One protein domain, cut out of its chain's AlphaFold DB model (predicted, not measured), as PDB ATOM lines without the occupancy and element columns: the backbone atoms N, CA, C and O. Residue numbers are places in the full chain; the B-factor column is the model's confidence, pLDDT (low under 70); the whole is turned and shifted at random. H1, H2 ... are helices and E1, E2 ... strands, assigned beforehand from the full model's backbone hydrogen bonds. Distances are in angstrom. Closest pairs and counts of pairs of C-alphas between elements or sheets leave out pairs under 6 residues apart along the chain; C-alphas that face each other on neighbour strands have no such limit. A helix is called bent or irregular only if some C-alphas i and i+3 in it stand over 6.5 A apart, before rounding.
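Overview. This is residues 6 to 152 of the 152 residues of an uncharacterized protein of Spirochaetales bacterium (UniProt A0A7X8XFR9). Two twisted sheets lie partly face to face as a sandwich, the strands of the one crossing those of the other at 44 degrees, and H2 packs against both sheets at E1 and E9. H1 packs at another side, near E4 and E5, and the unnamed stretch 138 to 152 follows E9. The printed part has 147 residues with two named helices and nine named strands, in the order H1 E1 E2 E3 E4 H2 E5 E6 E7 E8 E9, a mixed class of helices and strands. Both sheets, E1 - E2 - E3 - E4 and E5 - E6 - E7 - E8 - E9, are antiparallel. The whole is compact, with a radius of gyration of the C-alphas of 14.2 A, and spans 43 by 37 by 37 A.

Along the chain. H1, residues 6 to 14, begins at C-alpha 6 (49.133, 0.854, 22.291). E1, residues 21 to 29, is 23.4 A long; E2, residues 32 to 39, 22.0 A; E3, residues 43 to 50, 23.0 A; E4 is residues 57 to 60. H2, residues 74 to 83, begins at C-alpha 74 (20.724, -3.447, 36.974); it is neither bent nor irregular, but only just: C-alphas 80 and 83 are 6.0 A apart. E5 is residues 87 to 93; E6, residues 99 to 106, is 22.5 A long; E7, residues 109 to 116, 22.7 A; E8 is residues 124 to 128. E9, residues 134 to 137, ends at C-alpha 137 (27.159, 2.539, 34.723).

Arrangement. Each sheet is a meander, each strand the antiparallel neighbour of the one before. N 23 of E1 and O 36 of E2 are 2.8 A apart; N 35 and O 47 join E2 and E3 at 2.8 A, and N 48 and O 59 join E3 and E4 at 2.8 A, within hydrogen-bond range. Likewise N 89 and O 103 at 2.8 A, N 104 and O 111 at 2.8 A, N 114 and O 126 at 2.8 A and N 127 and O 136 at 2.9 A join E5 to E9 in turn. The parts of the sheets that face each other are 10.9 A centre to centre. The closest C-alphas of edge strands E1 and E5, those of Leu 21 and Arg 87, are 4.5 A apart. H2 lies over E1, along the strands at 4 degrees on the local plane, and over E9, slantwise at 45 degrees on the local plane; its closest C-alphas to these are Val 76 to Val 25 and Phe 75 to Leu 137, each 6.4 A. H1 is on both sheets; the C-alphas of Val 11 and His 59 of E4, the closest, are 6.8 A apart. H1 and H2 with the sheet of E5 to E9 make two layers, helices on one face of a sheet. H1 and H2 are apart. In both, every O i to N i+4 pair is within hydrogen-bond range.

Size, cuts and confidence. The two C-alphas farthest apart, those of Gln 41 and Arg 143, are 43.6 A apart. The printed part has no cut, and the link from E4 to H2, 13 residues, is long. The mean pLDDT of the printed part is 95.3, and no printed residue is under 70.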
ATOM      1  N   ARG A   6      48.734   1.288  23.642       97.19
ATOM      2  CA  ARG A   6      49.133   0.854  22.291       97.19
ATOM      3  C   ARG A   6      48.476  -0.471  21.925       97.19
ATOM      4  O   ARG A   6      47.984  -0.625  20.816       97.19
ATOM      5  N   GLU A   7      48.424  -1.402  22.873       96.62
ATOM      6  CA  GLU A   7      47.744  -2.689  22.692       96.62
ATOM      7  C   GLU A   7      46.235  -2.498  22.505       96.62
ATOM      8  O   GLU A   7      45.643  -3.137  21.644       96.62
ATOM      9  N   ILE A   8      45.614  -1.583  23.259       96.88
ATOM     10  CA  ILE A   8      44.201  -1.226  23.063       96.88
ATOM     11  C   ILE A   8      43.975  -0.676  21.652       96.88
ATOM     12  O   ILE A   8      42.995  -1.066  21.025       96.88
ATOM     13  N   ALA A   9      44.876   0.167  21.140       97.38
ATOM     14  CA  ALA A   9      44.747   0.736  19.800       97.38
ATOM     15  C   ALA A   9      44.766  -0.346  18.716       97.38
ATOM     16  O   ALA A   9      43.928  -0.319  17.817       97.38
ATOM     17  N   LEU A  10      45.666  -1.329  18.843       97.62
ATOM     18  CA  LEU A  10      45.712  -2.486  17.945       97.62
ATOM     19  C   LEU A  10      44.421  -3.305  18.034       97.62
ATOM     20  O   LEU A  10      43.753  -3.504  17.024       97.62
ATOM     21  N   VAL A  11      44.007  -3.689  19.247       96.81
ATOM     22  CA  VAL A  11      42.783  -4.481  19.448       96.81
ATOM     23  C   VAL A  11      41.563  -3.760  18.876       96.81
ATOM     24  O   VAL A  11      40.772  -4.354  18.155       96.81
ATOM     25  N   VAL A  12      41.383  -2.477  19.180       96.75
ATOM     26  CA  VAL A  12      40.236  -1.705  18.693       96.75
ATOM     27  C   VAL A  12      40.276  -1.523  17.173       96.75
ATOM     28  O   VAL A  12      39.218  -1.564  16.550       96.75
ATOM     29  N   GLY A  13      41.465  -1.361  16.583       97.06
ATOM     30  CA  GLY A  13      41.643  -1.251  15.133       97.06
ATOM     31  C   GLY A  13      41.378  -2.551  14.365       97.06
ATOM     32  O   GLY A  13      41.003  -2.499  13.199       97.06
ATOM     33  N   GLU A  14      41.537  -3.710  15.008       96.81
ATOM     34  CA  GLU A  14      41.310  -5.028  14.397       96.81
ATOM     35  C   GLU A  14      39.861  -5.522  14.530       96.81
ATOM     36  O   GLU A  14      39.385  -6.326  13.722       96.81
ATOM     37  N   LEU A  15      39.139  -5.082  15.564       97.75
ATOM     38  CA  LEU A  15      37.793  -5.573  15.844       97.75
ATOM     39  C   LEU A  15      36.748  -4.968  14.891       97.75
ATOM     40  O   LEU A  15      36.762  -3.762  14.644       97.75
ATOM     41  N   PRO A  16      35.740  -5.747  14.447       97.88
ATOM     42  CA  PRO A  16      34.660  -5.263  13.585       97.88
ATOM     43  C   PRO A  16      33.613  -4.469  14.388       97.88
ATOM     44  O   PRO A  16      32.426  -4.796  14.394       97.88
ATOM     45  N   LEU A  17      34.053  -3.462  15.143       98.25
ATOM     46  CA  LEU A  17      33.214  -2.662  16.029       98.25
ATOM     47  C   LEU A  17      32.299  -1.731  15.245       98.25
ATOM     48  O   LEU A  17      31.090  -1.765  15.455       98.25
ATOM     49  N   GLU A  18      32.846  -0.914  14.346       98.50
ATOM     50  CA  GLU A  18      32.034  -0.001  13.543       98.50
ATOM     51  C   GLU A  18      31.030  -0.768  12.690       98.50
ATOM     52  O   GLU A  18      31.299  -1.852  12.183       98.50
ATOM     53  N   ASN A  19      29.828  -0.215  12.566       98.31
ATOM     54  CA  ASN A  19      28.677  -0.824  11.912       98.31
ATOM     55  C   ASN A  19      28.147  -2.114  12.557       98.31
ATOM     56  O   ASN A  19      27.141  -2.641  12.069       98.31
ATOM     57  N   SER A  20      28.706  -2.599  13.669       98.75
ATOM     58  CA  SER A  20      28.118  -3.721  14.405       98.75
ATOM     59  C   SER A  20      26.818  -3.332  15.109       98.75
ATOM     60  O   SER A  20      26.704  -2.270  15.722       98.75
ATOM     61  N   LEU A  21      25.825  -4.218  15.032       98.69
ATOM     62  CA  LEU A  21      24.547  -4.112  15.734       98.69
ATOM     63  C   LEU A  21      24.622  -4.864  17.064       98.69
ATOM     64  O   LEU A  21      24.875  -6.069  17.065       98.69
ATOM     65  N   LEU A  22      24.375  -4.185  18.185       98.75
ATOM     66  CA  LEU A  22      24.348  -4.811  19.507       98.75
ATOM     67  C   LEU A  22      23.077  -5.652  19.673       98.75
ATOM     68  O   LEU A  22      21.972  -5.113  19.705       98.75
ATOM     69  N   GLN A  23      23.226  -6.969  19.805       98.31
ATOM     70  CA  GLN A  23      22.119  -7.922  19.934       98.31
ATOM     71  C   GLN A  23      21.852  -8.321  21.385       98.31
ATOM     72  O   GLN A  23      20.696  -8.508  21.763       98.31
ATOM     73  N   ALA A  24      22.897  -8.440  22.208       97.81
ATOM     74  CA  ALA A  24      22.749  -8.769  23.621       97.81
ATOM     75  C   ALA A  24      23.900  -8.230  24.474       97.81
ATOM     76  O   ALA A  24      25.004  -7.992  23.993       97.81
ATOM     77  N   VAL A  25      23.631  -8.080  25.772       97.88
ATOM     78  CA  VAL A  25      24.644  -7.809  26.797       97.88
ATOM     79  C   VAL A  25      24.482  -8.840  27.901       97.88
ATOM     80  O   VAL A  25      23.381  -9.028  28.429       97.88
ATOM     81  N   VAL A  26      25.572  -9.519  28.242       96.75
ATOM     82  CA  VAL A  26      25.609 -10.558  29.274       96.75
ATOM     83  C   VAL A  26      26.651 -10.181  30.308       96.75
ATOM     84  O   VAL A  26      27.805  -9.942  29.971       96.75
ATOM     85  N   GLN A  27      26.255 -10.150  31.575       97.12
ATOM     86  CA  GLN A  27      27.182  -9.951  32.680       97.12
ATOM     87  C   GLN A  27      27.608 -11.291  33.264       97.12
ATOM     88  O   GLN A  27      26.768 -12.163  33.499       97.12
ATOM     89  N   HIS A  28      28.914 -11.443  33.475       94.94
ATOM     90  CA  HIS A  28      29.523 -12.673  33.986       94.94
ATOM     91  C   HIS A  28      29.971 -12.511  35.439       94.94
ATOM     92  O   HIS A  28      29.756 -13.394  36.260       94.94
ATOM     93  N   THR A  29      30.535 -11.350  35.776       93.62
ATOM     94  CA  THR A  29      30.921 -10.968  37.142       93.62
ATOM     95  C   THR A  29      30.600  -9.492  37.384       93.62
ATOM     96  O   THR A  29      30.114  -8.799  36.489       93.62
ATOM     97  N   PHE A  30      30.913  -8.954  38.566       92.81
ATOM     98  CA  PHE A  30      30.812  -7.510  38.824       92.81
ATOM     99  C   PHE A  30      31.686  -6.652  37.892       92.81
ATOM    100  O   PHE A  30      31.399  -5.476  37.696       92.81
ATOM    101  N   ASN A  31      32.718  -7.244  37.287       94.81
ATOM    102  CA  ASN A  31      33.745  -6.544  36.522       94.81
ATOM    103  C   ASN A  31      33.783  -6.928  35.040       94.81
ATOM    104  O   ASN A  31      34.629  -6.405  34.318       94.81
ATOM    105  N   SER A  32      32.929  -7.855  34.587       95.75
ATOM    106  CA  SER A  32      33.020  -8.410  33.235       95.75
ATOM    107  C   SER A  32      31.681  -8.541  32.515       95.75
ATOM    108  O   SER A  32      30.685  -9.018  33.069       95.75
ATOM    109  N   LEU A  33      31.693  -8.144  31.241       97.56
ATOM    110  CA  LEU A  33      30.557  -8.152  30.326       97.56
ATOM    111  C   LEU A  33      30.968  -8.747  28.977       97.56
ATOM    112  O   LEU A  33      32.061  -8.469  28.482       97.56
ATOM    113  N   SER A  34      30.055  -9.495  28.369       97.81
ATOM    114  CA  SER A  34      30.063  -9.823  26.945       97.81
ATOM    115  C   SER A  34      29.029  -8.972  26.215       97.81
ATOM    116  O   SER A  34      27.871  -8.897  26.633       97.81
ATOM    117  N   TRP A  35      29.445  -8.368  25.110       98.38
ATOM    118  CA  TRP A  35      28.607  -7.621  24.181       98.38
ATOM    119  C   TRP A  35      28.471  -8.460  22.916       98.38
ATOM    120  O   TRP A  35      29.437  -8.648  22.176       98.38
ATOM    121  N   GLU A  36      27.290  -9.028  22.701       98.06
ATOM    122  CA  GLU A  36      27.018  -9.862  21.536       98.06
ATOM    123  C   GLU A  36      26.597  -8.960  20.381       98.06
ATOM    124  O   GLU A  36      25.555  -8.303  20.436       98.06
ATOM    125  N   PHE A  37      27.418  -8.926  19.341       98.62
ATOM    126  CA  PHE A  37      27.245  -8.091  18.167       98.62
ATOM    127  C   PHE A  37      26.940  -8.934  16.928       98.62
ATOM    128  O   PHE A  37      27.324 -10.098  16.815       98.62
ATOM    129  N   TYR A  38      26.294  -8.304  15.954       98.62
ATOM    130  CA  TYR A  38      26.232  -8.782  14.580       98.62
ATOM    131  C   TYR A  38      26.861  -7.749  13.648       98.62
ATOM    132  O   TYR A  38      26.426  -6.596  13.614       98.62
ATOM    133  N   HIS A  39      27.841  -8.178  12.861       98.50
ATOM    134  CA  HIS A  39      28.438  -7.393  11.788       98.50
ATOM    135  C   HIS A  39      28.102  -8.032  10.441       98.50
ATOM    136  O   HIS A  39      28.189  -9.248  10.297       98.50
ATOM    137  N   ARG A  40      27.770  -7.235   9.418       97.25
ATOM    138  CA  ARG A  40      27.336  -7.774   8.113       97.25
ATOM    139  C   ARG A  40      28.388  -8.678   7.456       97.25
ATOM    140  O   ARG A  40      28.022  -9.654   6.819       97.25
ATOM    141  N   GLN A  41      29.671  -8.350   7.610       96.25
ATOM    142  CA  GLN A  41      30.775  -9.089   6.978       96.25
ATOM    143  C   GLN A  41      31.308 -10.252   7.829       96.25
ATOM    144  O   GLN A  41      31.806 -11.221   7.276       96.25
ATOM    145  N   VAL A  42      31.215 -10.158   9.161       95.62
ATOM    146  CA  VAL A  42      31.829 -11.133  10.093       95.62
ATOM    147  C   VAL A  42      30.776 -12.059  10.719       95.62
ATOM    148  O   VAL A  42      31.097 -13.087  11.304       95.62
ATOM    149  N   GLY A  43      29.493 -11.730  10.579       97.81
ATOM    150  CA  GLY A  43      28.408 -12.439  11.238       97.81
ATOM    151  C   GLY A  43      28.321 -12.092  12.723       97.81
ATOM    152  O   GLY A  43      28.575 -10.958  13.140       97.81
ATOM    153  N   ARG A  44      27.895 -13.067  13.531       97.38
ATOM    154  CA  ARG A  44      27.793 -12.906  14.986       97.38
ATOM    155  C   ARG A  44      29.176 -12.991  15.612       97.38
ATOM    156  O   ARG A  44      29.904 -13.945  15.367       97.38
ATOM    157  N   TRP A  45      29.492 -12.042  16.479       97.75
ATOM    158  CA  TRP A  45      30.728 -12.043  17.248       97.75
ATOM    159  C   TRP A  45      30.472 -11.472  18.643       97.75
ATOM    160  O   TRP A  45      29.426 -10.882  18.913       97.75
ATOM    161  N   THR A  46      31.389 -11.705  19.575       98.00
ATOM    162  CA  THR A  46      31.233 -11.248  20.959       98.00
ATOM    163  C   THR A  46      32.463 -10.472  21.384       98.00
ATOM    164  O   THR A  46      33.566 -11.011  21.367       98.00
ATOM    165  N   LEU A  47      32.270  -9.222  21.796       98.12
ATOM    166  CA  LEU A  47      33.289  -8.457  22.500       98.12
ATOM    167  C   LEU A  47      33.221  -8.830  23.978       98.12
ATOM    168  O   LEU A  47      32.206  -8.597  24.628       98.12
ATOM    169  N   TYR A  48      34.301  -9.363  24.532       97.81
ATOM    170  CA  TYR A  48      34.450  -9.504  25.973       97.81
ATOM    171  C   TYR A  48      35.171  -8.284  26.541       97.81
ATOM    172  O   TYR A  48      36.178  -7.840  25.991       97.81
ATOM    173  N   THR A  49      34.682  -7.778  27.670       97.12
ATOM    174  CA  THR A  49      35.303  -6.695  28.438       97.12
ATOM    175  C   THR A  49      35.424  -7.096  29.899       97.12
ATOM    176  O   THR A  49      34.476  -7.610  30.489       97.12
ATOM    177  N   GLU A  50      36.585  -6.840  30.487       95.69
ATOM    178  CA  GLU A  50      36.849  -6.973  31.916       95.69
ATOM    179  C   GLU A  50      37.596  -5.734  32.396       95.69
ATOM    180  O   GLU A  50      38.551  -5.301  31.750       95.69
ATOM    181  N   ILE A  51      37.162  -5.151  33.512       96.38
ATOM    182  CA  ILE A  51      37.674  -3.871  34.012       96.38
ATOM    183  C   ILE A  51      38.022  -3.935  35.500       96.38
ATOM    184  O   ILE A  51      37.395  -4.658  36.269       96.38
ATOM    185  N   GLY A  52      38.994  -3.140  35.948       93.56
ATOM    186  CA  GLY A  52      39.292  -2.977  37.378       93.56
ATOM    187  C   GLY A  52      39.917  -4.194  38.069       93.56
ATOM    188  O   GLY A  52      40.112  -4.153  39.280       93.56
ATOM    189  N   THR A  53      40.260  -5.249  37.323       90.81
ATOM    190  CA  THR A  53      41.002  -6.424  37.806       90.81
ATOM    191  C   THR A  53      42.432  -6.421  37.241       90.81
ATOM    192  O   THR A  53      42.696  -5.749  36.238       90.81
ATOM    193  N   PRO A  54      43.371  -7.209  37.801       88.38
ATOM    194  CA  PRO A  54      44.691  -7.431  37.191       88.38
ATOM    195  C   PRO A  54      44.647  -8.028  35.770       88.38
ATOM    196  O   PRO A  54      45.655  -8.009  35.059       88.38
ATOM    197  N   HIS A  55      43.486  -8.550  35.360       87.50
ATOM    198  CA  HIS A  55      43.219  -9.149  34.052       87.50
ATOM    199  C   HIS A  55      42.349  -8.254  33.156       87.50
ATOM    200  O   HIS A  55      41.756  -8.755  32.198       87.50
ATOM    201  N   ALA A  56      42.252  -6.953  33.465       92.44
ATOM    202  CA  ALA A  56      41.475  -6.006  32.675       92.44
ATOM    203  C   ALA A  56      41.904  -6.028  31.199       92.44
ATOM    204  O   ALA A  56      43.087  -5.879  30.873       92.44
ATOM    205  N   ARG A  57      40.928  -6.253  30.317       94.38
ATOM    206  CA  ARG A  57      41.125  -6.493  28.884       94.38
ATOM    207  C   ARG A  57      39.839  -6.260  28.106       94.38
ATOM    208  O   ARG A  57      38.744  -6.439  28.640       94.38
ATOM    209  N   LEU A  58      39.990  -5.972  26.821       96.25
ATOM    210  CA  LEU A  58      38.947  -6.162  25.821       96.25
ATOM    211  C   LEU A  58      39.476  -7.095  24.726       96.25
ATOM    212  O   LEU A  58      40.669  -7.058  24.444       96.25
ATOM    213  N   HIS A  59      38.640  -7.964  24.166       96.38
ATOM    214  CA  HIS A  59      38.994  -8.800  23.007       96.38
ATOM    215  C   HIS A  59      37.749  -9.456  22.402       96.38
ATOM    216  O   HIS A  59      36.703  -9.536  23.050       96.38
ATOM    217  N   MET A  60      37.873  -9.974  21.180       96.81
ATOM    218  CA  MET A  60      36.883 -10.888  20.612       96.81
ATOM    219  C   MET A  60      36.934 -12.233  21.340       96.81
ATOM    220  O   MET A  60      37.997 -12.838  21.465       96.81
ATOM    221  N   LEU A  61      35.788 -12.725  21.801       95.56
ATOM    222  CA  LEU A  61      35.685 -14.045  22.409       95.56
ATOM    223  C   LEU A  61      35.643 -15.123  21.314       95.56
ATOM    224  O   LEU A  61      34.719 -15.140  20.504       95.56
ATOM    225  N   THR A  62      36.619 -16.030  21.317       89.62
ATOM    226  CA  THR A  62      36.718 -17.169  20.379       89.62
ATOM    227  C   THR A  62      36.384 -18.519  21.022       89.62
ATOM    228  O   THR A  62      36.182 -19.509  20.325       89.62
ATOM    229  N   GLY A  63      36.321 -18.566  22.356       83.12
ATOM    230  CA  GLY A  63      36.003 -19.758  23.141       83.12
ATOM    231  C   GLY A  63      34.529 -19.844  23.568       83.12
ATOM    232  O   GLY A  63      33.697 -19.046  23.126       83.12
ATOM    233  N   PRO A  64      34.187 -20.793  24.458       80.88
ATOM    234  CA  PRO A  64      32.821 -20.950  24.942       80.88
ATOM    235  C   PRO A  64      32.313 -19.676  25.625       80.88
ATOM    236  O   PRO A  64      33.065 -18.939  26.274       80.88
ATOM    237  N   LYS A  65      31.000 -19.437  25.516       81.38
ATOM    238  CA  LYS A  65      30.341 -18.349  26.244       81.38
ATOM    239  C   LYS A  65      30.565 -18.534  27.744       81.38
ATOM    240  O   LYS A  65      30.383 -19.623  28.285       81.38
ATOM    241  N   ARG A  66      30.929 -17.452  28.427       84.94
ATOM    242  CA  ARG A  66      31.099 -17.460  29.882       84.94
ATOM    243  C   ARG A  66      29.743 -17.567  30.581       84.94
ATOM    244  O   ARG A  66      28.726 -17.096  30.068       84.94
ATOM    245  N   GLN A  67      29.734 -18.147  31.778       87.12
ATOM    246  CA  GLN A  67      28.522 -18.268  32.587       87.12
ATOM    247  C   GLN A  67      27.974 -16.879  32.940       87.12
ATOM    248  O   GLN A  67      28.727 -15.967  33.279       87.12
ATOM    249  N   LYS A  68      26.660 -16.690  32.806       90.81
ATOM    250  CA  LYS A  68      25.976 -15.450  33.200       90.81
ATOM    251  C   LYS A  68      25.778 -15.404  34.718       90.81
ATOM    252  O   LYS A  68      25.649 -16.452  35.346       90.81
ATOM    253  N   THR A  69      25.664 -14.209  35.288       89.94
ATOM    254  CA  THR A  69      25.247 -14.045  36.689       89.94
ATOM    255  C   THR A  69      23.857 -14.647  36.925       89.94
ATOM    256  O   THR A  69      22.964 -14.474  36.093       89.94
ATOM    257  N   GLU A  70      23.645 -15.290  38.077       84.12
ATOM    258  CA  GLU A  70      22.352 -15.894  38.443       84.12
ATOM    259  C   GLU A  70      21.223 -14.858  38.516       84.12
ATOM    260  O   GLU A  70      20.138 -15.058  37.970       84.12
ATOM    261  N   LYS A  71      21.498 -13.714  39.154       90.00
ATOM    262  CA  LYS A  71      20.554 -12.597  39.278       90.00
ATOM    263  C   LYS A  71      20.786 -11.568  38.181       90.00
ATOM    264  O   LYS A  71      21.924 -11.176  37.910       90.00
ATOM    265  N   LEU A  72      19.691 -11.092  37.590       88.94
ATOM    266  CA  LEU A  72      19.717 -10.065  36.555       88.94
ATOM    267  C   LEU A  72      20.174  -8.717  37.132       88.94
ATOM    268  O   LEU A  72      19.433  -8.047  37.850       88.94
ATOM    269  N   GLN A  73      21.391  -8.308  36.782       95.38
ATOM    270  CA  GLN A  73      21.997  -7.070  37.266       95.38
ATOM    271  C   GLN A  73      21.356  -5.828  36.642       95.38
ATOM    272  O   GLN A  73      20.958  -5.840  35.476       95.38
ATOM    273  N   ARG A  74      21.309  -4.728  37.405       95.00
ATOM    274  CA  ARG A  74      20.724  -3.447  36.974       95.00
ATOM    275  C   ARG A  74      21.302  -2.956  35.647       95.00
ATOM    276  O   ARG A  74      20.534  -2.598  34.761       95.00
ATOM    277  N   PHE A  75      22.627  -2.983  35.493       97.31
ATOM    278  CA  PHE A  75      23.275  -2.531  34.262       97.31
ATOM    279  C   PHE A  75      22.793  -3.329  33.039       97.31
ATOM    280  O   PHE A  75      22.518  -2.759  31.989       97.31
ATOM    281  N   VAL A  76      22.597  -4.646  33.182       97.38
ATOM    282  CA  VAL A  76      22.048  -5.494  32.111       97.38
ATOM    283  C   VAL A  76      20.582  -5.157  31.820       97.38
ATOM    284  O   VAL A  76      20.183  -5.157  30.657       97.38
ATOM    285  N   GLN A  77      19.772  -4.842  32.839       97.50
ATOM    286  CA  GLN A  77      18.389  -4.377  32.640       97.50
ATOM    287  C   GLN A  77      18.361  -3.070  31.843       97.50
ATOM    288  O   GLN A  77      17.639  -2.967  30.850       97.50
ATOM    289  N   PHE A  78      19.208  -2.110  32.223       97.94
ATOM    290  CA  PHE A  78      19.395  -0.865  31.487       97.94
ATOM    291  C   PHE A  78      19.845  -1.129  30.045       97.94
ATOM    292  O   PHE A  78      19.236  -0.617  29.107       97.94
ATOM    293  N   ALA A  79      20.857  -1.980  29.846       97.81
ATOM    294  CA  ALA A  79      21.371  -2.313  28.524       97.81
ATOM    295  C   ALA A  79      20.287  -2.923  27.625       97.81
ATOM    296  O   ALA A  79      20.168  -2.539  26.464       97.81
ATOM    297  N   ARG A  80      19.442  -3.810  28.162       96.25
ATOM    298  CA  ARG A  80      18.297  -4.369  27.428       96.25
ATOM    299  C   ARG A  80      17.292  -3.303  27.013       96.25
ATOM    300  O   ARG A  80      16.832  -3.316  25.876       96.25
ATOM    301  N   ALA A  81      16.976  -2.377  27.912       96.50
ATOM    302  CA  ALA A  81      16.008  -1.323  27.640       96.50
ATOM    303  C   ALA A  81      16.552  -0.259  26.672       96.50
ATOM    304  O   ALA A  81      15.811   0.221  25.814       96.50
ATOM    305  N   ARG A  82      17.835   0.114  26.782       96.56
ATOM    306  CA  ARG A  82      18.400   1.318  26.144       96.56
ATOM    307  C   ARG A  82      19.486   1.049  25.103       96.56
ATOM    308  O   ARG A  82      19.507   1.762  24.107       96.56
ATOM    309  N   LEU A  83      20.307   0.009  25.251       97.56
ATOM    310  CA  LEU A  83      21.453  -0.240  24.364       97.56
ATOM    311  C   LEU A  83      21.194  -1.290  23.281       97.56
ATOM    312  O   LEU A  83      21.658  -1.116  22.156       97.56
ATOM    313  N   ILE A  84      20.493  -2.385  23.589       98.12
ATOM    314  CA  ILE A  84      20.237  -3.450  22.606       98.12
ATOM    315  C   ILE A  84      19.472  -2.880  21.405       98.12
ATOM    316  O   ILE A  84      18.524  -2.110  21.557       98.12
ATOM    317  N   GLY A  85      19.908  -3.254  20.202       97.94
ATOM    318  CA  GLY A  85      19.422  -2.715  18.935       97.94
ATOM    319  C   GLY A  85      20.169  -1.468  18.459       97.94
ATOM    320  O   GLY A  85      19.867  -0.974  17.375       97.94
ATOM    321  N   SER A  86      21.143  -0.961  19.222       98.44
ATOM    322  CA  SER A  86      21.989   0.147  18.766       98.44
ATOM    323  C   SER A  86      23.045  -0.327  17.775       98.44
ATOM    324  O   SER A  86      23.616  -1.411  17.930       98.44
ATOM    325  N   ARG A  87      23.351   0.514  16.788       98.69
ATOM    326  CA  ARG A  87      24.499   0.335  15.898       98.69
ATOM    327  C   ARG A  87      25.679   1.145  16.411       98.69
ATOM    328  O   ARG A  87      25.504   2.311  16.751       98.69
ATOM    329  N   VAL A  88      26.865   0.552  16.435       98.75
ATOM    330  CA  VAL A  88      28.107   1.296  16.675       98.75
ATOM    331  C   VAL A  88      28.414   2.119  15.424       98.75
ATOM    332  O   VAL A  88      28.622   1.550  14.355       98.75
ATOM    333  N   THR A  89      28.405   3.444  15.528       98.69
ATOM    334  CA  THR A  89      28.656   4.351  14.394       98.69
ATOM    335  C   THR A  89      30.075   4.891  14.357       98.69
ATOM    336  O   THR A  89      30.518   5.317  13.300       98.69
ATOM    337  N   ALA A  90      30.776   4.883  15.488       98.56
ATOM    338  CA  ALA A  90      32.168   5.299  15.568       98.56
ATOM    339  C   ALA A  90      32.847   4.667  16.779       98.56
ATOM    340  O   ALA A  90      32.213   4.478  17.828       98.56
ATOM    341  N   VAL A  91      34.147   4.426  16.656       98.62
ATOM    342  CA  VAL A  91      35.006   4.045  17.777       98.62
ATOM    343  C   VAL A  91      36.099   5.079  17.974       98.62
ATOM    344  O   VAL A  91      36.739   5.516  17.027       98.62
ATOM    345  N   TYR A  92      36.322   5.479  19.221       98.31
ATOM    346  CA  TYR A  92      37.363   6.437  19.556       98.31
ATOM    347  C   TYR A  92      38.139   5.977  20.781       98.31
ATOM    348  O   TYR A  92      37.553   5.747  21.837       98.31
ATOM    349  N   GLN A  93      39.458   5.876  20.654       98.12
ATOM    350  CA  GLN A  93      40.350   5.777  21.800       98.12
ATOM    351  C   GLN A  93      40.954   7.151  22.079       98.12
ATOM    352  O   GLN A  93      41.448   7.814  21.167       98.12
ATOM    353  N   TYR A  94      40.944   7.565  23.344       97.56
ATOM    354  CA  TYR A  94      41.573   8.818  23.746       97.56
ATOM    355  C   TYR A  94      43.106   8.714  23.616       97.56
ATOM    356  O   TYR A  94      43.682   7.701  24.030       97.56
ATOM    357  N   PRO A  95      43.785   9.727  23.040       95.75
ATOM    358  CA  PRO A  95      45.222   9.681  22.793       95.75
ATOM    359  C   PRO A  95      46.022   9.380  24.058       95.75
ATOM    360  O   PRO A  95      45.822  10.016  25.089       95.75
ATOM    361  N   PHE A  96      46.942   8.417  23.958       96.12
ATOM    362  CA  PHE A  96      47.815   7.983  25.058       96.12
ATOM    363  C   PHE A  96      47.074   7.475  26.307       96.12
ATOM    364  O   PHE A  96      47.678   7.347  27.371       96.12
ATOM    365  N   ASP A  97      45.788   7.141  26.175       97.00
ATOM    366  CA  ASP A  97      44.930   6.755  27.286       97.00
ATOM    367  C   ASP A  97      44.294   5.369  27.070       97.00
ATOM    368  O   ASP A  97      44.183   4.851  25.955       97.00
ATOM    369  N   ARG A  98      43.867   4.741  28.167       96.69
ATOM    370  CA  ARG A  98      43.146   3.457  28.203       96.69
ATOM    371  C   ARG A  98      41.628   3.655  28.280       96.69
ATOM    372  O   ARG A  98      40.917   2.852  28.890       96.69
ATOM    373  N   LEU A  99      41.154   4.746  27.687       97.62
ATOM    374  CA  LEU A  99      39.747   5.100  27.565       97.62
ATOM    375  C   LEU A  99      39.293   4.904  26.122       97.62
ATOM    376  O   LEU A  99      39.794   5.554  25.205       97.62
ATOM    377  N   VAL A 100      38.310   4.026  25.944       98.44
ATOM    378  CA  VAL A 100      37.642   3.786  24.662       98.44
ATOM    379  C   VAL A 100      36.201   4.265  24.757       98.44
ATOM    380  O   VAL A 100      35.530   4.019  25.757       98.44
ATOM    381  N   ARG A 101      35.713   4.925  23.711       98.69
ATOM    382  CA  ARG A 101      34.321   5.331  23.536       98.69
ATOM    383  C   ARG A 101      33.756   4.687  22.276       98.69
ATOM    384  O   ARG A 101      34.282   4.902  21.186       98.69
ATOM    385  N   LEU A 102      32.648   3.965  22.419       98.75
ATOM    386  CA  LEU A 102      31.797   3.586  21.291       98.75
ATOM    387  C   LEU A 102      30.660   4.600  21.174       98.75
ATOM    388  O   LEU A 102      29.974   4.876  22.159       98.75
ATOM    389  N   THR A 103      30.443   5.132  19.975       98.81
ATOM    390  CA  THR A 103      29.243   5.917  19.665       98.81
ATOM    391  C   THR A 103      28.159   4.964  19.196       98.81
ATOM    392  O   THR A 103      28.371   4.205  18.252       98.81
ATOM    393  N   LEU A 104      27.017   4.969  19.874       98.69
ATOM    394  CA  LEU A 104      25.893   4.080  19.616       98.69
ATOM    395  C   LEU A 104      24.715   4.896  19.084       98.69
ATOM    396  O   LEU A 104      24.314   5.876  19.705       98.69
ATOM    397  N   ALA A 105      24.136   4.478  17.962       98.31
ATOM    398  CA  ALA A 105      22.937   5.083  17.394       98.31
ATOM    399  C   ALA A 105      21.742   4.133  17.505       98.31
ATOM    400  O   ALA A 105      21.825   2.970  17.092       98.31
ATOM    401  N   ARG A 106      20.615   4.629  18.027       92.81
ATOM    402  CA  ARG A 106      19.357   3.876  18.131       92.81
ATOM    403  C   ARG A 106      18.154   4.804  18.055       92.81
ATOM    404  O   ARG A 106      18.040   5.714  18.862       92.81
ATOM    405  N   ALA A 107      17.230   4.523  17.135       90.19
ATOM    406  CA  ALA A 107      15.958   5.245  17.009       90.19
ATOM    407  C   ALA A 107      16.117   6.785  17.004       90.19
ATOM    408  O   ALA A 107      15.360   7.493  17.656       90.19
ATOM    409  N   GLY A 108      17.141   7.292  16.308       89.69
ATOM    410  CA  GLY A 108      17.451   8.725  16.234       89.69
ATOM    411  C   GLY A 108      18.244   9.294  17.417       89.69
ATOM    412  O   GLY A 108      18.733  10.412  17.315       89.69
ATOM    413  N   ALA A 109      18.432   8.540  18.503       94.69
ATOM    414  CA  ALA A 109      19.258   8.952  19.634       94.69
ATOM    415  C   ALA A 109      20.720   8.509  19.469       94.69
ATOM    416  O   ALA A 109      21.000   7.401  18.991       94.69
ATOM    417  N   THR A 110      21.638   9.355  19.935       98.00
ATOM    418  CA  THR A 110      23.065   9.048  20.081       98.00
ATOM    419  C   THR A 110      23.394   8.831  21.552       98.00
ATOM    420  O   THR A 110      23.055   9.649  22.400       98.00
ATOM    421  N   LEU A 111      24.065   7.721  21.846       98.38
ATOM    422  CA  LEU A 111      24.578   7.377  23.167       98.38
ATOM    423  C   LEU A 111      26.088   7.171  23.082       98.38
ATOM    424  O   LEU A 111      26.597   6.683  22.068       98.38
ATOM    425  N   TYR A 112      26.800   7.458  24.164       98.69
ATOM    426  CA  TYR A 112      28.218   7.132  24.280       98.69
ATOM    427  C   TYR A 112      28.418   6.025  25.308       98.69
ATOM    428  O   TYR A 112      27.960   6.124  26.442       98.69
ATOM    429  N   LEU A 113      29.115   4.960  24.910       98.69
ATOM    430  CA  LEU A 113      29.566   3.894  25.800       98.69
ATOM    431  C   LEU A 113      31.065   4.057  26.042       98.69
ATOM    432  O   LEU A 113      31.876   3.764  25.166       98.69
ATOM    433  N   TYR A 114      31.424   4.488  27.242       98.62
ATOM    434  CA  TYR A 114      32.800   4.610  27.699       98.62
ATOM    435  C   TYR A 114      33.251   3.330  28.398       98.62
ATOM    436  O   TYR A 114      32.568   2.814  29.282       98.62
ATOM    437  N   ILE A 115      34.439   2.850  28.043       98.38
ATOM    438  CA  ILE A 115      35.116   1.706  28.649       98.38
ATOM    439  C   ILE A 115      36.457   2.215  29.185       98.38
ATOM    440  O   ILE A 115      37.404   2.439  28.431       98.38
ATOM    441  N   ARG A 116      36.529   2.421  30.505       97.25
ATOM    442  CA  ARG A 116      37.744   2.818  31.232       97.25
ATOM    443  C   ARG A 116      38.493   1.562  31.671       97.25
ATOM    444  O   ARG A 116      38.129   0.943  32.674       97.25
ATOM    445  N   LEU A 117      39.568   1.208  30.965       96.38
ATOM    446  CA  LEU A 117      40.441   0.063  31.281       96.38
ATOM    447  C   LEU A 117      41.553   0.436  32.271       96.38
ATOM    448  O   LEU A 117      42.671  -0.074  32.213       96.38
ATOM    449  N   TYR A 118      41.254   1.357  33.183       93.75
ATOM    450  CA  TYR A 118      42.176   1.761  34.232       93.75
ATOM    451  C   TYR A 118      42.337   0.659  35.283       93.75
ATOM    452  O   TYR A 118      41.560  -0.294  35.362       93.75
ATOM    453  N   SER A 119      43.358   0.807  36.119       86.75
ATOM    454  CA  SER A 119      43.570  -0.072  37.264       86.75
ATOM    455  C   SER A 119      42.701   0.387  38.442       86.75
ATOM    456  O   SER A 119      42.499   1.586  38.647       86.75
ATOM    457  N   GLY A 120      42.189  -0.560  39.233       86.88
ATOM    458  CA  GLY A 120      41.470  -0.274  40.478       86.88
ATOM    459  C   GLY A 120      40.243   0.633  40.311       86.88
ATOM    460  O   GLY A 120      39.379   0.400  39.463       86.88
ATOM    461  N   SER A 121      40.151   1.669  41.150       87.00
ATOM    462  CA  SER A 121      38.974   2.542  41.273       87.00
ATOM    463  C   SER A 121      38.761   3.513  40.108       87.00
ATOM    464  O   SER A 121      37.714   4.148  40.056       87.00
ATOM    465  N   GLY A 122      39.707   3.631  39.172       92.44
ATOM    466  CA  GLY A 122      39.503   4.398  37.939       92.44
ATOM    467  C   GLY A 122      38.702   3.635  36.879       92.44
ATOM    468  O   GLY A 122      38.149   4.241  35.965       92.44
ATOM    469  N   ALA A 123      38.637   2.306  36.977       96.00
ATOM    470  CA  ALA A 123      38.007   1.476  35.960       96.00
ATOM    471  C   ALA A 123      36.484   1.570  36.040       96.00
ATOM    472  O   ALA A 123      35.930   1.539  37.143       96.00
ATOM    473  N   ASN A 124      35.809   1.656  34.895       97.69
ATOM    474  CA  ASN A 124      34.350   1.657  34.816       97.69
ATOM    475  C   ASN A 124      33.867   1.406  33.377       97.69
ATOM    476  O   ASN A 124      34.626   1.549  32.419       97.69
ATOM    477  N   ILE A 125      32.593   1.052  33.240       98.38
ATOM    478  CA  ILE A 125      31.859   1.071  31.977       98.38
ATOM    479  C   ILE A 125      30.674   2.002  32.194       98.38
ATOM    480  O   ILE A 125      29.884   1.776  33.108       98.38
ATOM    481  N   ILE A 126      30.588   3.066  31.404       98.50
ATOM    482  CA  ILE A 126      29.670   4.186  31.636       98.50
ATOM    483  C   ILE A 126      28.922   4.469  30.342       98.50
ATOM    484  O   ILE A 126      29.532   4.512  29.277       98.50
ATOM    485  N   VAL A 127      27.612   4.666  30.437       98.50
ATOM    486  CA  VAL A 127      26.783   5.089  29.312       98.50
ATOM    487  C   VAL A 127      26.276   6.493  29.563       98.50
ATOM    488  O   VAL A 127      25.688   6.744  30.615       98.50
ATOM    489  N   THR A 128      26.443   7.371  28.583       98.56
ATOM    490  CA  THR A 128      25.884   8.722  28.599       98.56
ATOM    491  C   THR A 128      24.978   8.972  27.398       98.56
ATOM    492  O   THR A 128      24.999   8.219  26.417       98.56
ATOM    493  N   ASP A 129      24.192  10.040  27.472       97.31
ATOM    494  CA  ASP A 129      23.627  10.689  26.289       97.31
ATOM    495  C   ASP A 129      24.674  11.564  25.566       97.31
ATOM    496  O   ASP A 129      25.871  11.521  25.882       97.31
ATOM    497  N   SER A 130      24.224  12.327  24.565       96.00
ATOM    498  CA  SER A 130      25.055  13.242  23.775       96.00
ATOM    499  C   SER A 130      25.606  14.429  24.567       96.00
ATOM    500  O   SER A 130      26.639  14.968  24.178       96.00
ATOM    501  N   ASP A 131      24.968  14.798  25.679       96.38
ATOM    502  CA  ASP A 131      25.374  15.910  26.548       96.38
ATOM    503  C   ASP A 131      26.277  15.437  27.702       96.38
ATOM    504  O   ASP A 131      26.568  16.182  28.638       96.38
ATOM    505  N   ASN A 132      26.748  14.186  27.630       95.50
ATOM    506  CA  ASN A 132      27.543  13.511  28.654       95.50
ATOM    507  C   ASN A 132      26.831  13.364  30.011       95.50
ATOM    508  O   ASN A 132      27.497  13.144  31.027       95.50
ATOM    509  N   GLN A 133      25.494  13.408  30.060       97.44
ATOM    510  CA  GLN A 133      24.787  12.983  31.266       97.44
ATOM    511  C   GLN A 133      24.801  11.464  31.371       97.44
ATOM    512  O   GLN A 133      24.442  10.736  30.443       97.44
ATOM    513  N   ILE A 134      25.202  10.967  32.534       98.12
ATOM    514  CA  ILE A 134      25.315   9.544  32.807       98.12
ATOM    515  C   ILE A 134      23.921   8.926  32.922       98.12
ATOM    516  O   ILE A 134      23.155   9.225  33.838       98.12
ATOM    517  N   LEU A 135      23.616   7.983  32.037       97.62
ATOM    518  CA  LEU A 135      22.360   7.242  32.047       97.62
ATOM    519  C   LEU A 135      22.444   6.036  32.993       97.62
ATOM    520  O   LEU A 135      21.607   5.870  33.882       97.62
ATOM    521  N   ASP A 136      23.483   5.211  32.854       98.06
ATOM    522  CA  ASP A 136      23.801   4.121  33.784       98.06
ATOM    523  C   ASP A 136      25.281   3.723  33.650       98.06
ATOM    524  O   ASP A 136      26.004   4.191  32.769       98.06
ATOM    525  N   LEU A 137      25.753   2.880  34.562       97.50
ATOM    526  CA  LEU A 137      27.159   2.539  34.723       97.50
ATOM    527  C   LEU A 137      27.323   1.214  35.467       97.50
ATOM    528  O   LEU A 137      26.547   0.880  36.362       97.50
ATOM    529  N   LEU A 138      28.368   0.468  35.114       97.31
ATOM    530  CA  LEU A 138      28.620  -0.853  35.681       97.31
ATOM    531  C   LEU A 138      29.003  -0.774  37.166       97.31
ATOM    532  O   LEU A 138      28.506  -1.565  37.968       97.31
ATOM    533  N   LEU A 139      29.871   0.174  37.543       95.38
ATOM    534  CA  LEU A 139      30.391   0.313  38.908       95.38
ATOM    535  C   LEU A 139      29.959   1.644  39.529       95.38
ATOM    536  O   LEU A 139      30.494   2.692  39.179       95.38
ATOM    537  N   ARG A 140      29.008   1.614  40.472       92.56
ATOM    538  CA  ARG A 140      28.481   2.825  41.127       92.56
ATOM    539  C   ARG A 140      29.388   3.308  42.240       92.56
ATOM    540  O   ARG A 140      29.634   2.579  43.199       92.56
ATOM    541  N   ARG A 141      29.839   4.560  42.143       92.69
ATOM    542  CA  ARG A 141      30.724   5.184  43.135       92.69
ATOM    543  C   ARG A 141      30.259   6.614  43.444       92.69
ATOM    544  O   ARG A 141      30.845   7.566  42.933       92.69
ATOM    545  N   PRO A 142      29.246   6.789  44.322       90.56
ATOM    546  CA  PRO A 142      28.678   8.103  44.650       90.56
ATOM    547  C   PRO A 142      29.705   9.146  45.095       90.56
ATOM    548  O   PRO A 142      29.648  10.289  44.664       90.56
ATOM    549  N   ARG A 143      30.714   8.734  45.872       90.44
ATOM    550  CA  ARG A 143      31.799   9.620  46.335       90.44
ATOM    551  C   ARG A 143      32.700  10.162  45.212       90.44
ATOM    552  O   ARG A 143      33.553  10.993  45.485       90.44
ATOM    553  N   ARG A 144      32.555   9.665  43.981       86.31
ATOM    554  CA  ARG A 144      33.316  10.077  42.789       86.31
ATOM    555  C   ARG A 144      32.423  10.679  41.697       86.31
ATOM    556  O   ARG A 144      32.884  10.817  40.573       86.31
ATOM    557  N   GLY A 145      31.148  10.950  41.987       88.06
ATOM    558  CA  GLY A 145      30.186  11.417  40.979       88.06
ATOM    559  C   GLY A 145      29.779  10.356  39.947       88.06
ATOM    560  O   GLY A 145      29.043  10.653  39.016       88.06
ATOM    561  N   GLU A 146      30.204   9.095  40.105       92.12
ATOM    562  CA  GLU A 146      29.848   7.996  39.195       92.12
ATOM    563  C   GLU A 146      28.457   7.445  39.565       92.12
ATOM    564  O   GLU A 146      28.326   6.363  40.157       92.12
ATOM    565  N   VAL A 147      27.415   8.234  39.276       93.44
ATOM    566  CA  VAL A 147      25.991   7.924  39.496       93.44
ATOM    567  C   VAL A 147      25.133   8.409  38.320       93.44
ATOM    568  O   VAL A 147      25.460   9.400  37.675       93.44
ATOM    569  N   SER A 148      24.023   7.716  38.039       91.94
ATOM    570  CA  SER A 148      23.055   8.154  37.020       91.94
ATOM    571  C   SER A 148      22.537   9.568  37.310       91.94
ATOM    572  O   SER A 148      22.236   9.881  38.462       91.94
ATOM    573  N   GLY A 149      22.401  10.386  36.267       92.06
ATOM    574  CA  GLY A 149      21.979  11.787  36.326       92.06
ATOM    575  C   GLY A 149      23.106  12.785  36.613       92.06
ATOM    576  O   GLY A 149      22.863  13.984  36.575       92.06
ATOM    577  N   SER A 150      24.329  12.326  36.899       91.44
ATOM    578  CA  SER A 150      25.510  13.203  36.967       91.44
ATOM    579  C   SER A 150      26.131  13.406  35.586       91.44
ATOM    580  O   SER A 150      25.957  12.568  34.704       91.44
ATOM    581  N   THR A 151      26.872  14.496  35.399       92.88
ATOM    582  CA  THR A 151      27.658  14.756  34.180       92.88
ATOM    583  C   THR A 151      29.028  14.081  34.280       92.88
ATOM    584  O   THR A 151      29.639  14.102  35.352       92.88
ATOM    585  N   LEU A 152      29.475  13.449  33.188       87.19
ATOM    586  CA  LEU A 152      30.749  12.724  33.101       87.19
ATOM    587  C   LEU A 152      31.972  13.635  32.938       87.19
ATOM    588  O   LEU A 152      31.872  14.626  32.184       87.19
TER     589      LEU A 152